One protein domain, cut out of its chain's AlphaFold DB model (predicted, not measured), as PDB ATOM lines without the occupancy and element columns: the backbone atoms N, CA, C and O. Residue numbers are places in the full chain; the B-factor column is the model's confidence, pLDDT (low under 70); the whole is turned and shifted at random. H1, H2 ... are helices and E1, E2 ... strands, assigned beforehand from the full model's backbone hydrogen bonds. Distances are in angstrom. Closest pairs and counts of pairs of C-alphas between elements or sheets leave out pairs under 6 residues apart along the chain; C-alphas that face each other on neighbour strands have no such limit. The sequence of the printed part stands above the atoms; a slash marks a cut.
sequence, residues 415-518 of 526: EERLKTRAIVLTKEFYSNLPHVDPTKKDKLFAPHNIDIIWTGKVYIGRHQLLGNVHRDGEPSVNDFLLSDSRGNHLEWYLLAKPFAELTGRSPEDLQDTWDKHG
ATOM      1  N   GLU A 415       3.176   2.907  76.778       67.50
ATOM      2  CA  GLU A 415       4.311   3.803  77.029       67.50
ATOM      3  C   GLU A 415       4.547   4.795  75.883       67.50
ATOM      4  O   GLU A 415       4.675   6.000  76.104       67.50
ATOM      5  N   GLU A 416       4.520   4.333  74.630       68.81
ATOM      6  CA  GLU A 416       4.661   5.211  73.467       68.81
ATOM      7  C   GLU A 416       3.502   6.198  73.321       68.81
ATOM      8  O   GLU A 416       3.699   7.327  72.848       68.81
ATOM      9  N   ARG A 417       2.290   5.801  73.725       69.44
ATOM     10  CA  ARG A 417       1.132   6.701  73.780       69.44
ATOM     11  C   ARG A 417       1.312   7.759  74.858       69.44
ATOM     12  O   ARG A 417       1.051   8.924  74.564       69.44
ATOM     13  N   LEU A 418       1.792   7.389  76.047       73.56
ATOM     14  CA  LEU A 418       2.096   8.338  77.126       73.56
ATOM     15  C   LEU A 418       3.189   9.323  76.688       73.56
ATOM     16  O   LEU A 418       2.987  10.530  76.794       73.56
ATOM     17  N   LYS A 419       4.270   8.830  76.070       79.19
ATOM     18  CA  LYS A 419       5.344   9.649  75.478       79.19
ATOM     19  C   LYS A 419       4.820  10.613  74.414       79.19
ATOM     20  O   LYS A 419       5.079  11.810  74.475       79.19
ATOM     21  N   THR A 420       4.058  10.104  73.441       75.62
ATOM     22  CA  THR A 420       3.465  10.937  72.377       75.62
ATOM     23  C   THR A 420       2.567  12.011  72.985       75.62
ATOM     24  O   THR A 420       2.634  13.168  72.582       75.62
ATOM     25  N   ARG A 421       1.740  11.639  73.967       76.50
ATOM     26  CA  ARG A 421       0.843  12.566  74.653       76.50
ATOM     27  C   ARG A 421       1.628  13.641  75.395       76.50
ATOM     28  O   ARG A 421       1.313  14.808  75.220       76.50
ATOM     29  N   ALA A 422       2.659  13.278  76.152       79.19
ATOM     30  CA  ALA A 422       3.500  14.233  76.867       79.19
ATOM     31  C   ALA A 422       4.143  15.262  75.920       79.19
ATOM     32  O   ALA A 422       4.077  16.463  76.177       79.19
ATOM     33  N   ILE A 423       4.670  14.805  74.779       80.31
ATOM     34  CA  ILE A 423       5.211  15.674  73.722       80.31
ATOM     35  C   ILE A 423       4.141  16.641  73.195       80.31
ATOM     36  O   ILE A 423       4.383  17.845  73.122       80.31
ATOM     37  N   VAL A 424       2.961  16.127  72.829       81.62
ATOM     38  CA  VAL A 424       1.874  16.939  72.253       81.62
ATOM     39  C   VAL A 424       1.352  17.956  73.265       81.62
ATOM     40  O   VAL A 424       1.259  19.132  72.930       81.62
ATOM     41  N   LEU A 425       1.099  17.535  74.507       81.81
ATOM     42  CA  LEU A 425       0.645  18.415  75.585       81.81
ATOM     43  C   LEU A 425       1.654  19.541  75.850       81.81
ATOM     44  O   LEU A 425       1.261  20.692  76.018       81.81
ATOM     45  N   THR A 426       2.952  19.222  75.837       83.75
ATOM     46  CA  THR A 426       4.025  20.216  75.987       83.75
ATOM     47  C   THR A 426       4.001  21.217  74.836       83.75
ATOM     48  O   THR A 426       3.997  22.424  75.066       83.75
ATOM     49  N   LYS A 427       3.935  20.732  73.590       83.06
ATOM     50  CA  LYS A 427       3.875  21.591  72.401       83.06
ATOM     51  C   LYS A 427       2.667  22.528  72.442       83.06
ATOM     52  O   LYS A 427       2.816  23.722  72.188       83.06
ATOM     53  N   GLU A 428       1.486  21.987  72.730       82.31
ATOM     54  CA  GLU A 428       0.236  22.748  72.807       82.31
ATOM     55  C   GLU A 428       0.301  23.811  73.898       82.31
ATOM     56  O   GLU A 428      -0.050  24.959  73.640       82.31
ATOM     57  N   PHE A 429       0.808  23.459  75.082       84.81
ATOM     58  CA  PHE A 429       0.976  24.407  76.177       84.81
ATOM     59  C   PHE A 429       1.834  25.605  75.772       84.81
ATOM     60  O   PHE A 429       1.358  26.734  75.865       84.81
ATOM     61  N   TYR A 430       3.047  25.375  75.257       83.25
ATOM     62  CA  TYR A 430       3.916  26.477  74.839       83.25
ATOM     63  C   TYR A 430       3.304  27.271  73.680       83.25
ATOM     64  O   TYR A 430       3.307  28.496  73.731       83.25
ATOM     65  N   SER A 431       2.675  26.604  72.705       81.44
ATOM     66  CA  SER A 431       1.988  27.281  71.590       81.44
ATOM     67  C   SER A 431       0.843  28.196  72.047       81.44
ATOM     68  O   SER A 431       0.503  29.147  71.344       81.44
ATOM     69  N   ASN A 432       0.244  27.917  73.208       80.44
ATOM     70  CA  ASN A 432      -0.859  28.689  73.783       80.44
ATOM     71  C   ASN A 432      -0.399  29.833  74.698       80.44
ATOM     72  O   ASN A 432      -1.242  30.614  75.157       80.44
ATOM     73  N   LEU A 433       0.897  29.933  75.007       79.94
ATOM     74  CA  LEU A 433       1.393  30.986  75.886       79.94
ATOM     75  C   LEU A 433       1.318  32.353  75.194       79.94
ATOM     76  O   LEU A 433       1.736  32.491  74.040       79.94
ATOM     77  N   PRO A 434       0.821  33.392  75.893       70.75
ATOM     78  CA  PRO A 434       0.857  34.747  75.370       70.75
ATOM     79  C   PRO A 434       2.315  35.182  75.197       70.75
ATOM     80  O   PRO A 434       3.153  34.956  76.072       70.75
ATOM     81  N   HIS A 435       2.623  35.802  74.060       65.31
ATOM     82  CA  HIS A 435       3.969  36.294  73.799       65.31
ATOM     83  C   HIS A 435       4.348  37.377  74.805       65.31
ATOM     84  O   HIS A 435       3.564  38.280  75.088       65.31
ATOM     85  N   VAL A 436       5.572  37.272  75.322       59.78
ATOM     86  CA  VAL A 436       6.143  38.219  76.288       59.78
ATOM     87  C   VAL A 436       6.339  39.602  75.654       59.78
ATOM     88  O   VAL A 436       6.278  40.604  76.353       59.78
ATOM     89  N   ASP A 437       6.506  39.664  74.327       56.72
ATOM     90  CA  ASP A 437       6.788  40.900  73.601       56.72
ATOM     91  C   ASP A 437       5.941  40.977  72.310       56.72
ATOM     92  O   ASP A 437       6.215  40.251  71.350       56.72
ATOM     93  N   PRO A 438       4.879  41.805  72.254       55.56
ATOM     94  CA  PRO A 438       3.971  41.882  71.102       55.56
ATOM     95  C   PRO A 438       4.593  42.554  69.865       55.56
ATOM     96  O   PRO A 438       3.968  42.589  68.807       55.56
ATOM     97  N   THR A 439       5.808  43.096  69.990       55.12
ATOM     98  CA  THR A 439       6.500  43.882  68.956       55.12
ATOM     99  C   THR A 439       7.481  43.066  68.106       55.12
ATOM    100  O   THR A 439       7.832  43.486  67.000       55.12
ATOM    101  N   LYS A 440       7.909  41.883  68.567       56.59
ATOM    102  CA  LYS A 440       8.829  41.008  67.824       56.59
ATOM    103  C   LYS A 440       8.048  40.123  66.848       56.59
ATOM    104  O   LYS A 440       7.153  39.382  67.245       56.59
ATOM    105  N   LYS A 441       8.397  40.211  65.557       46.88
ATOM    106  CA  LYS A 441       7.753  39.460  64.459       46.88
ATOM    107  C   LYS A 441       7.911  37.939  64.596       46.88
ATOM    108  O   LYS A 441       7.004  37.211  64.196       46.88
ATOM    109  N   ASP A 442       8.985  37.478  65.237       53.03
ATOM    110  CA  ASP A 442       9.210  36.061  65.511       53.03
ATOM    111  C   ASP A 442       8.637  35.682  66.872       53.03
ATOM    112  O   ASP A 442       9.212  35.881  67.943       53.03
ATOM    113  N   LYS A 443       7.436  35.120  66.803       64.25
ATOM    114  CA  LYS A 443       6.740  34.485  67.913       64.25
ATOM    115  C   LYS A 443       7.608  33.341  68.460       64.25
ATOM    116  O   LYS A 443       7.590  32.246  67.905       64.25
ATOM    117  N   LEU A 444       8.343  33.563  69.555       70.62
ATOM    118  CA  LEU A 444       9.225  32.556  70.186       70.62
ATOM    119  C   LEU A 444       8.532  31.196  70.389       70.62
ATOM    120  O   LEU A 444       9.116  30.151  70.139       70.62
ATOM    121  N   PHE A 445       7.256  31.223  70.777       75.31
ATOM    122  CA  PHE A 445       6.438  30.031  71.005       75.31
ATOM    123  C   PHE A 445       5.618  29.580  69.788       75.31
ATOM    124  O   PHE A 445       4.669  28.809  69.927       75.31
ATOM    125  N   ALA A 446       5.919  30.075  68.586       70.94
ATOM    126  CA  ALA A 446       5.223  29.616  67.396       70.94
ATOM    127  C   ALA A 446       5.489  28.126  67.130       70.94
ATOM    128  O   ALA A 446       6.583  27.636  67.411       70.94
ATOM    129  N   PRO A 447       4.542  27.406  66.499       70.69
ATOM    130  CA  PRO A 447       4.659  25.964  66.287       70.69
ATOM    131  C   PRO A 447       5.897  25.515  65.499       70.69
ATOM    132  O   PRO A 447       6.252  24.344  65.588       70.69
ATOM    133  N   HIS A 448       6.502  26.413  64.711       75.44
ATOM    134  CA  HIS A 448       7.703  26.159  63.909       75.44
ATOM    135  C   HIS A 448       9.016  26.340  64.689       75.44
ATOM    136  O   HIS A 448      10.037  25.847  64.237       75.44
ATOM    137  N   ASN A 449       8.983  26.996  65.855       77.19
ATOM    138  CA  ASN A 449      10.147  27.210  66.726       77.19
ATOM    139  C   ASN A 449      10.273  26.143  67.829       77.19
ATOM    140  O   ASN A 449      11.184  26.201  68.653       77.19
ATOM    141  N   ILE A 450       9.330  25.193  67.876       81.94
ATOM    142  CA  ILE A 450       9.313  24.090  68.837       81.94
ATOM    143  C   ILE A 450       9.834  22.835  68.140       81.94
ATOM    144  O   ILE A 450       9.109  22.189  67.375       81.94
ATOM    145  N   ASP A 451      11.066  22.461  68.463       80.75
ATOM    146  CA  ASP A 451      11.716  21.275  67.926       80.75
ATOM    147  C   ASP A 451      11.308  20.033  68.716       80.75
ATOM    148  O   ASP A 451      11.444  19.948  69.940       80.75
ATOM    149  N   ILE A 452      10.792  19.034  68.002       80.56
ATOM    150  CA  ILE A 452      10.291  17.796  68.597       80.56
ATOM    151  C   ILE A 452      11.177  16.641  68.169       80.56
ATOM    152  O   ILE A 452      11.182  16.237  67.006       80.56
ATOM    153  N   ILE A 453      11.837  16.026  69.147       79.25
ATOM    154  CA  ILE A 453      12.475  14.730  68.968       79.25
ATOM    155  C   ILE A 453      11.530  13.669  69.527       79.25
ATOM    156  O   ILE A 453      11.334  13.535  70.739       79.25
ATOM    157  N   TRP A 454      10.953  12.861  68.637       72.38
ATOM    158  CA  TRP A 454       9.964  11.829  68.980       72.38
ATOM    159  C   TRP A 454      10.494  10.697  69.883       72.38
ATOM    160  O   TRP A 454       9.723   9.852  70.343       72.38
ATOM    161  N   THR A 455      11.790  10.709  70.206       73.38
ATOM    162  CA  THR A 455      12.389   9.900  71.277       73.38
ATOM    163  C   THR A 455      11.972  10.360  72.680       73.38
ATOM    164  O   THR A 455      12.243   9.652  73.645       73.38
ATOM    165  N   GLY A 456      11.262  11.489  72.805       74.12
ATOM    166  CA  GLY A 456      10.772  12.016  74.081       74.12
ATOM    167  C   GLY A 456      11.470  13.296  74.519       74.12
ATOM    168  O   GLY A 456      11.674  13.486  75.716       74.12
ATOM    169  N   LYS A 457      11.911  14.141  73.587       82.00
ATOM    170  CA  LYS A 457      12.497  15.446  73.916       82.00
ATOM    171  C   LYS A 457      11.792  16.543  73.133       82.00
ATOM    172  O   LYS A 457      11.463  16.365  71.963       82.00
ATOM    173  N   VAL A 458      11.560  17.665  73.799       83.75
ATOM    174  CA  VAL A 458      10.964  18.866  73.213       83.75
ATOM    175  C   VAL A 458      11.884  20.027  73.540       83.75
ATOM    176  O   VAL A 458      12.258  20.182  74.705       83.75
ATOM    177  N   TYR A 459      12.247  20.798  72.523       82.81
ATOM    178  CA  TYR A 459      13.167  21.920  72.623       82.81
ATOM    179  C   TYR A 459      12.530  23.204  72.100       82.81
ATOM    180  O   TYR A 459      11.735  23.178  71.163       82.81
ATOM    181  N   ILE A 460      12.908  24.328  72.703       81.12
ATOM    182  CA  ILE A 460      12.742  25.665  72.121       81.12
ATOM    183  C   ILE A 460      14.115  26.325  72.158       81.12
ATOM    184  O   ILE A 460      14.677  26.567  73.234       81.12
ATOM    185  N   GLY A 461      14.692  26.555  70.978       79.88
ATOM    186  CA  GLY A 461      16.098  26.936  70.856       79.88
ATOM    187  C   GLY A 461      17.003  25.919  71.561       79.88
ATOM    188  O   GLY A 461      16.984  24.732  71.254       79.88
ATOM    189  N   ARG A 462      17.778  26.372  72.552       82.94
ATOM    190  CA  ARG A 462      18.709  25.522  73.322       82.94
ATOM    191  C   ARG A 462      18.094  24.828  74.546       82.94
ATOM    192  O   ARG A 462      18.782  24.060  75.213       82.94
ATOM    193  N   HIS A 463      16.839  25.116  74.880       82.44
ATOM    194  CA  HIS A 463      16.243  24.713  76.154       82.44
ATOM    195  C   HIS A 463      15.392  23.449  75.990       82.44
ATOM    196  O   HIS A 463      14.437  23.446  75.215       82.44
ATOM    197  N   GLN A 464      15.719  22.382  76.730       86.56
ATOM    198  CA  GLN A 464      14.877  21.183  76.817       86.56
ATOM    199  C   GLN A 464      13.717  21.448  77.777       86.56
ATOM    200  O   GLN A 464      13.944  21.831  78.915       86.56
ATOM    201  N   LEU A 465      12.483  21.214  77.340       85.50
ATOM    202  CA  LEU A 465      11.283  21.547  78.116       85.50
ATOM    203  C   LEU A 465      10.667  20.347  78.831       85.50
ATOM    204  O   LEU A 465       9.985  20.509  79.838       85.50
ATOM    205  N   LEU A 466      10.868  19.152  78.273       87.81
ATOM    206  CA  LEU A 466      10.211  17.919  78.696       87.81
ATOM    207  C   LEU A 466      11.218  16.970  79.355       87.81
ATOM    208  O   LEU A 466      12.190  16.551  78.712       87.81
ATOM    209  N   GLY A 467      10.947  16.618  80.610       85.56
ATOM    210  CA  GLY A 467      11.661  15.621  81.400       85.56
ATOM    211  C   GLY A 467      10.888  14.305  81.524       85.56
ATOM    212  O   GLY A 467       9.656  14.265  81.408       85.56
ATOM    213  N   ASN A 468      11.614  13.212  81.748       86.81
ATOM    214  CA  ASN A 468      11.053  11.896  82.054       86.81
ATOM    215  C   ASN A 468      11.707  11.315  83.311       86.81
ATOM    216  O   ASN A 468      12.928  11.357  83.424       86.81
ATOM    217  N   VAL A 469      10.912  10.718  84.203       82.25
ATOM    218  CA  VAL A 469      11.405  10.206  85.497       82.25
ATOM    219  C   VAL A 469      12.488   9.135  85.333       82.25
ATOM    220  O   VAL A 469      13.496   9.165  86.032       82.25
ATOM    221  N   HIS A 470      12.329   8.224  84.370       78.38
ATOM    222  CA  HIS A 470      13.275   7.123  84.148       78.38
ATOM    223  C   HIS A 470      14.562   7.566  83.449       78.38
ATOM    224  O   HIS A 470      15.605   6.945  83.632       78.38
ATOM    225  N   ARG A 471      14.497   8.618  82.622       80.44
ATOM    226  CA  ARG A 471      15.648   9.107  81.841       80.44
ATOM    227  C   ARG A 471      16.424  10.209  82.553       80.44
ATOM    228  O   ARG A 471      17.649  10.188  82.542       80.44
ATOM    229  N   ASP A 472      15.708  11.191  83.084       77.31
ATOM    230  CA  ASP A 472      16.270  12.451  83.576       77.31
ATOM    231  C   ASP A 472      16.249  12.534  85.116       77.31
ATOM    232  O   ASP A 472      16.795  13.476  85.683       77.31
ATOM    233  N   GLY A 473      15.666  11.534  85.791       79.00
ATOM    234  CA  GLY A 473      15.551  11.469  87.246       79.00
ATOM    235  C   GLY A 473      14.265  12.096  87.787       79.00
ATOM    236  O   GLY A 473      13.387  12.535  87.035       79.00
ATOM    237  N   GLU A 474      14.143  12.104  89.115       82.12
ATOM    238  CA  GLU A 474      12.969  12.642  89.806       82.12
ATOM    239  C   GLU A 474      12.785  14.150  89.538       82.12
ATOM    240  O   GLU A 474      13.770  14.893  89.491       82.12
ATOM    241  N   PRO A 475      11.533  14.615  89.357       85.38
ATOM    242  CA  PRO A 475      11.233  16.024  89.136       85.38
ATOM    243  C   PRO A 475      11.610  16.866  90.358       85.38
ATOM    244  O   PRO A 475      11.467  16.436  91.505       85.38
ATOM    245  N   SER A 476      12.047  18.097  90.114       83.44
ATOM    246  CA  SER A 476      12.271  19.076  91.176       83.44
ATOM    247  C   SER A 476      10.948  19.638  91.713       83.44
ATOM    248  O   SER A 476       9.899  19.500  91.092       83.44
ATOM    249  N   VAL A 477      10.996  20.306  92.872       83.38
ATOM    250  CA  VAL A 477       9.806  20.824  93.585       83.38
ATOM    251  C   VAL A 477       8.938  21.749  92.721       83.38
ATOM    252  O   VAL A 477       7.725  21.786  92.901       83.38
ATOM    253  N   ASN A 478       9.547  22.462  91.768       85.00
ATOM    254  CA  ASN A 478       8.858  23.433  90.919       85.00
ATOM    255  C   ASN A 478       8.459  22.859  89.550       85.00
ATOM    256  O   ASN A 478       7.790  23.543  88.777       85.00
ATOM    257  N   ASP A 479       8.877  21.632  89.225       86.88
ATOM    258  CA  ASP A 479       8.552  21.000  87.948       86.88
ATOM    259  C   ASP A 479       7.092  20.536  87.917       86.88
ATOM    260  O   ASP A 479       6.539  20.042  88.901       86.88
ATOM    261  N   PHE A 480       6.461  20.662  86.752       85.38
ATOM    262  CA  PHE A 480       5.046  20.338  86.605       85.38
ATOM    263  C   PHE A 480       4.849  18.902  86.115       85.38
ATOM    264  O   PHE A 480       5.196  18.564  84.980       85.38
ATOM    265  N   LEU A 481       4.241  18.057  86.950       86.88
ATOM    266  CA  LEU A 481       3.899  16.676  86.609       86.88
ATOM    267  C   LEU A 481       2.729  16.619  85.620       86.88
ATOM    268  O   LEU A 481       1.599  16.990  85.943       86.88
ATOM    269  N   LEU A 482       2.962  16.053  84.435       80.69
ATOM    270  CA  LEU A 482       1.893  15.852  83.465       80.69
ATOM    271  C   LEU A 482       0.952  14.734  83.934       80.69
ATOM    272  O   LEU A 482       1.387  13.661  84.360       80.69
ATOM    273  N   SER A 483      -0.351  14.973  83.807       75.88
ATOM    274  CA  SER A 483      -1.405  14.028  84.181       75.88
ATOM    275  C   SER A 483      -2.347  13.718  83.014       75.88
ATOM    276  O   SER A 483      -2.485  14.484  82.054       75.88
ATOM    277  N   ASP A 484      -2.972  12.541  83.059       65.62
ATOM    278  CA  ASP A 484      -4.034  12.171  82.130       65.62
ATOM    279  C   ASP A 484      -5.368  12.852  82.495       65.62
ATOM    280  O   ASP A 484      -5.529  13.487  83.533       65.62
ATOM    281  N   SER A 485      -6.379  12.686  81.641       59.22
ATOM    282  CA  SER A 485      -7.725  13.239  81.858       59.22
ATOM    283  C   SER A 485      -8.478  12.607  83.038       59.22
ATOM    284  O   SER A 485      -9.585  13.034  83.356       59.22
ATOM    285  N   ARG A 486      -7.909  11.575  83.664       55.91
ATOM    286  CA  ARG A 486      -8.407  10.904  84.869       55.91
ATOM    287  C   ARG A 486      -7.578  11.274  86.108       55.91
ATOM    288  O   ARG A 486      -7.902  10.787  87.187       55.91
ATOM    289  N   GLY A 487      -6.554  12.120  85.964       60.84
ATOM    290  CA  GLY A 487      -5.650  12.545  87.032       60.84
ATOM    291  C   GLY A 487      -4.469  11.606  87.299       60.84
ATOM    292  O   GLY A 487      -3.753  11.818  88.272       60.84
ATOM    293  N   ASN A 488      -4.231  10.582  86.475       67.25
ATOM    294  CA  ASN A 488      -3.075   9.697  86.635       67.25
ATOM    295  C   ASN A 488      -1.803  10.384  86.133       67.25
ATOM    296  O   ASN A 488      -1.791  10.917  85.022       67.25
ATOM    297  N   HIS A 489      -0.723  10.324  86.909       76.69
ATOM    298  CA  HIS A 489       0.575  10.854  86.495       76.69
ATOM    299  C   HIS A 489       1.136  10.073  85.304       76.69
ATOM    300  O   HIS A 489       1.086   8.846  85.270       76.69
ATOM    301  N   LEU A 490       1.665  10.801  84.320       70.06
ATOM    302  CA  LEU A 490       2.197  10.225  83.085       70.06
ATOM    303  C   LEU A 490       3.671   9.805  83.208       70.06
ATOM    304  O   LEU A 490       4.202   9.299  82.231       70.06
ATOM    305  N   GLU A 491       4.334  10.034  84.350       84.19
ATOM    306  CA  GLU A 491       5.798   9.864  84.532       84.19
ATOM    307  C   GLU A 491       6.647  10.806  83.646       84.19
ATOM    308  O   GLU A 491       7.862  10.657  83.502       84.19
ATOM    309  N   TRP A 492       5.994  11.815  83.063       84.44
ATOM    310  CA  TRP A 492       6.584  12.907  82.296       84.44
ATOM    311  C   TRP A 492       6.288  14.228  82.997       84.44
ATOM    312  O   TRP A 492       5.205  14.401  83.562       84.44
ATOM    313  N   TYR A 493       7.225  15.167  82.932       88.94
ATOM    314  CA  TYR A 493       7.092  16.459  83.597       88.94
ATOM    315  C   TYR A 493       7.698  17.594  82.778       88.94
ATOM    316  O   TYR A 493       8.585  17.381  81.952       88.94
ATOM    317  N   LEU A 494       7.196  18.806  82.993       88.56
ATOM    318  CA  LEU A 494       7.771  20.018  82.426       88.56
ATOM    319  C   LEU A 494       8.828  20.583  83.356       88.56
ATOM    320  O   LEU A 494       8.592  20.725  84.554       88.56
ATOM    321  N   LEU A 495       9.960  20.949  82.769       88.44
ATOM    322  CA  LEU A 495      11.071  21.548  83.488       88.44
ATOM    323  C   LEU A 495      10.785  23.032  83.769       88.44
ATOM    324  O   LEU A 495      10.551  23.821  82.847       88.44
ATOM    325  N   ALA A 496      10.864  23.424  85.037       87.31
ATOM    326  CA  ALA A 496      10.541  24.767  85.504       87.31
ATOM    327  C   ALA A 496      11.650  25.791  85.241       87.31
ATOM    328  O   ALA A 496      11.355  26.945  84.931       87.31
ATOM    329  N   LYS A 497      12.929  25.385  85.298       86.50
ATOM    330  CA  LYS A 497      14.051  26.293  84.974       86.50
ATOM    331  C   LYS A 497      13.999  26.770  83.511       86.50
ATOM    332  O   LYS A 497      13.987  27.979  83.299       86.50
ATOM    333  N   PRO A 498      13.867  25.874  82.510       86.00
ATOM    334  CA  PRO A 498      13.675  26.260  81.111       86.00
ATOM    335  C   PRO A 498      12.441  27.136  80.887       86.00
ATOM    336  O   PRO A 498      12.488  28.078  80.099       86.00
ATOM    337  N   PHE A 499      11.339  26.854  81.589       86.06
ATOM    338  CA  PHE A 499      10.136  27.681  81.522       86.06
ATOM    339  C   PHE A 499      10.398  29.115  81.997       86.06
ATOM    340  O   PHE A 499      10.036  30.065  81.297       86.06
ATOM    341  N   ALA A 500      11.047  29.279  83.152       85.50
ATOM    342  CA  ALA A 500      11.375  30.586  83.712       85.50
ATOM    343  C   ALA A 500      12.305  31.385  82.784       85.50
ATOM    344  O   ALA A 500      12.049  32.554  82.503       85.50
ATOM    345  N   GLU A 501      13.328  30.733  82.227       84.06
ATOM    346  CA  GLU A 501      14.275  31.350  81.287       84.06
ATOM    347  C   GLU A 501      13.603  31.819  79.986       84.06
ATOM    348  O   GLU A 501      13.930  32.888  79.473       84.06
ATOM    349  N   LEU A 502      12.648  31.048  79.455       82.69
ATOM    350  CA  LEU A 502      11.968  31.372  78.195       82.69
ATOM    351  C   LEU A 502      10.837  32.391  78.349       82.69
ATOM    352  O   LEU A 502      10.549  33.137  77.413       82.69
ATOM    353  N   THR A 503      10.153  32.395  79.493       80.19
ATOM    354  CA  THR A 503       8.978  33.253  79.720       80.19
ATOM    355  C   THR A 503       9.285  34.499  80.546       80.19
ATOM    356  O   THR A 503       8.453  35.405  80.587       80.19
ATOM    357  N   GLY A 504      10.444  34.553  81.210       78.75
ATOM    358  CA  GLY A 504      10.783  35.597  82.181       78.75
ATOM    359  C   GLY A 504       9.928  35.558  83.454       78.75
ATOM    360  O   GLY A 504       9.926  36.527  84.209       78.75
ATOM    361  N   ARG A 505       9.167  34.476  83.676       81.56
ATOM    362  CA  ARG A 505       8.315  34.268  84.860       81.56
ATOM    363  C   ARG A 505       9.052  33.482  85.935       81.56
ATOM    364  O   ARG A 505      10.092  32.883  85.667       81.56
ATOM    365  N   SER A 506       8.506  33.462  87.150       84.81
ATOM    366  CA  SER A 506       9.076  32.622  88.198       84.81
ATOM    367  C   SER A 506       8.828  31.132  87.890       84.81
ATOM    368  O   SER A 506       7.834  30.794  87.241       84.81
ATOM    369  N   PRO A 507       9.704  30.215  88.343       83.50
ATOM    370  CA  PRO A 507       9.479  28.775  88.200       83.50
ATOM    371  C   PRO A 507       8.188  28.297  88.885       83.50
ATOM    372  O   PRO A 507       7.565  27.349  88.418       83.50
ATOM    373  N   GLU A 508       7.781  28.962  89.969       86.00
ATOM    374  CA  GLU A 508       6.573  28.650  90.749       86.00
ATOM    375  C   GLU A 508       5.286  28.960  89.965       86.00
ATOM    376  O   GLU A 508       4.279  28.270  90.118       86.00
ATOM    377  N   ASP A 509       5.339  29.922  89.034       85.12
ATOM    378  CA  ASP A 509       4.204  30.293  88.179       85.12
ATOM    379  C   ASP A 509       3.865  29.230  87.120       85.12
ATOM    380  O   ASP A 509       2.874  29.381  86.392       85.12
ATOM    381  N   LEU A 510       4.682  28.179  86.968       85.38
ATOM    382  CA  LEU A 510       4.477  27.149  85.948       85.38
ATOM    383  C   LEU A 510       3.135  26.430  86.138       85.38
ATOM    384  O   LEU A 510       2.392  26.277  85.167       85.38
ATOM    385  N   GLN A 511       2.806  26.050  87.374       85.75
ATOM    386  CA  GLN A 511       1.543  25.392  87.722       85.75
ATOM    387  C   GLN A 511       0.342  26.282  87.361       85.75
ATOM    388  O   GLN A 511      -0.526  25.886  86.584       85.75
ATOM    389  N   ASP A 512       0.346  27.529  87.833       85.38
ATOM    390  CA  ASP A 512      -0.714  28.507  87.567       85.38
ATOM    391  C   ASP A 512      -0.866  28.823  86.075       85.38
ATOM    392  O   ASP A 512      -1.968  29.065  85.568       85.38
ATOM    393  N   THR A 513       0.252  28.861  85.352       84.38
ATOM    394  CA  THR A 513       0.261  29.117  83.911       84.38
ATOM    395  C   THR A 513      -0.278  27.909  83.148       84.38
ATOM    396  O   THR A 513      -1.047  28.089  82.197       84.38
ATOM    397  N   TRP A 514       0.065  26.693  83.573       84.44
ATOM    398  CA  TRP A 514      -0.499  25.459  83.032       84.44
ATOM    399  C   TRP A 514      -2.009  25.388  83.238       84.44
ATOM    400  O   TRP A 514      -2.741  25.096  82.294       84.44
ATOM    401  N   ASP A 515      -2.510  25.745  84.415       83.25
ATOM    402  CA  ASP A 515      -3.950  25.713  84.683       83.25
ATOM    403  C   ASP A 515      -4.730  26.737  83.833       83.25
ATOM    404  O   ASP A 515      -5.883  26.504  83.459       83.25
ATOM    405  N   LYS A 516      -4.090  27.854  83.453       81.81
ATOM    406  CA  LYS A 516      -4.689  28.906  82.609       81.81
ATOM    407  C   LYS A 516      -4.598  28.643  81.104       81.81
ATOM    408  O   LYS A 516      -5.513  29.031  80.379       81.81
ATOM    409  N   HIS A 517      -3.497  28.056  80.630       80.69
ATOM    410  CA  HIS A 517      -3.167  27.947  79.198       80.69
ATOM    411  C   HIS A 517      -2.965  26.505  78.711       80.69
ATOM    412  O   HIS A 517      -2.790  26.260  77.513       80.69
ATOM    413  N   GLY A 518      -2.996  25.540  79.625       74.19
ATOM    414  CA  GLY A 518      -2.881  24.126  79.321       74.19
ATOM    415  C   GLY A 518      -4.095  23.603  78.545       74.19
ATOM    416  O   GLY A 518      -5.189  24.174  78.611       74.19
TER     417      GLY A 518
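What this domain is: This is residues 415 to 518 of the 526 residues of the protein "Hypothetical protein" of Symbiodinium microadriaticum (UniProt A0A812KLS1). One long helix, H1, packs on one face of a small three-stranded sheet, E3 E5 E4, with the hairpin E1 and E2 along its side; short helices H3 and H4 lie near where E5 ends and E4 begins. Residues 437 to 442 stick out as a loop. The printed part has 104 residues, with four named helices and five named strands in the order H1 E1 E2 E3 H2 E4 E5 H3 H4, mixed in class; both sheets are antiparallel. It is compact, with a radius of gyration of the C-alphas of 13.1 A, and spans 40 by 27 by 24 A.

Where its parts are: H1, residues 415 to 431, runs 24.2 A from C-alpha 415 at (4.311, 3.803, 77.029). E1 is residues 450 to 453, E2 457 to 460, E3 466 to 468, H2 469 to 472, E4 480 to 483 and E5 489 to 494, 12.3 A long. H3 is residues 496 to 503; H4, residues 509 to 517, ends with C-alpha 517 at (-3.167, 27.947, 79.198).

How they stand to each other: H1 is over E5, slantwise at 37 degrees on the local plane, at a height over the sheet of 8.5 A; their closest C-alphas, Leu 418 and Leu 490, are 6.3 A apart. N 467 and O 493 of E3 and E5 are 2.8 A apart, N 482 and O 492 of E4 and E5 2.9 A, N 451 and O 459 of E1 and E2 2.9 A, each within hydrogen-bond range. E3, H2, E4 form a split strand-helix-strand unit, two strands that follow each other among the strands, with a helix between them along the chain and E5 between them in the sheet; its crossover is right-handed. H2 is on the opposite face from H1. The closest C-alphas of H1 and E2, Ile 423 and Val 458, are 6.6 A apart. H4 only grazes the sheet; H1 and H4 are close but not clearly touching, Phe 429 to His 517 being their closest C-alphas at 6.2 A. In H1, H3 and H4 every O i to N i+4 pair is within hydrogen-bond range; H2 is too short for one.

The domain as a whole: The farthest C-alphas, Glu 415 and Thr 439, are 40.9 A apart. The printed part has no cut; the link H1 to E1 is long. Mean pLDDT of the printed part is 78.0, under 70 at residues 415 to 417, 435 to 443 and 484 to 488.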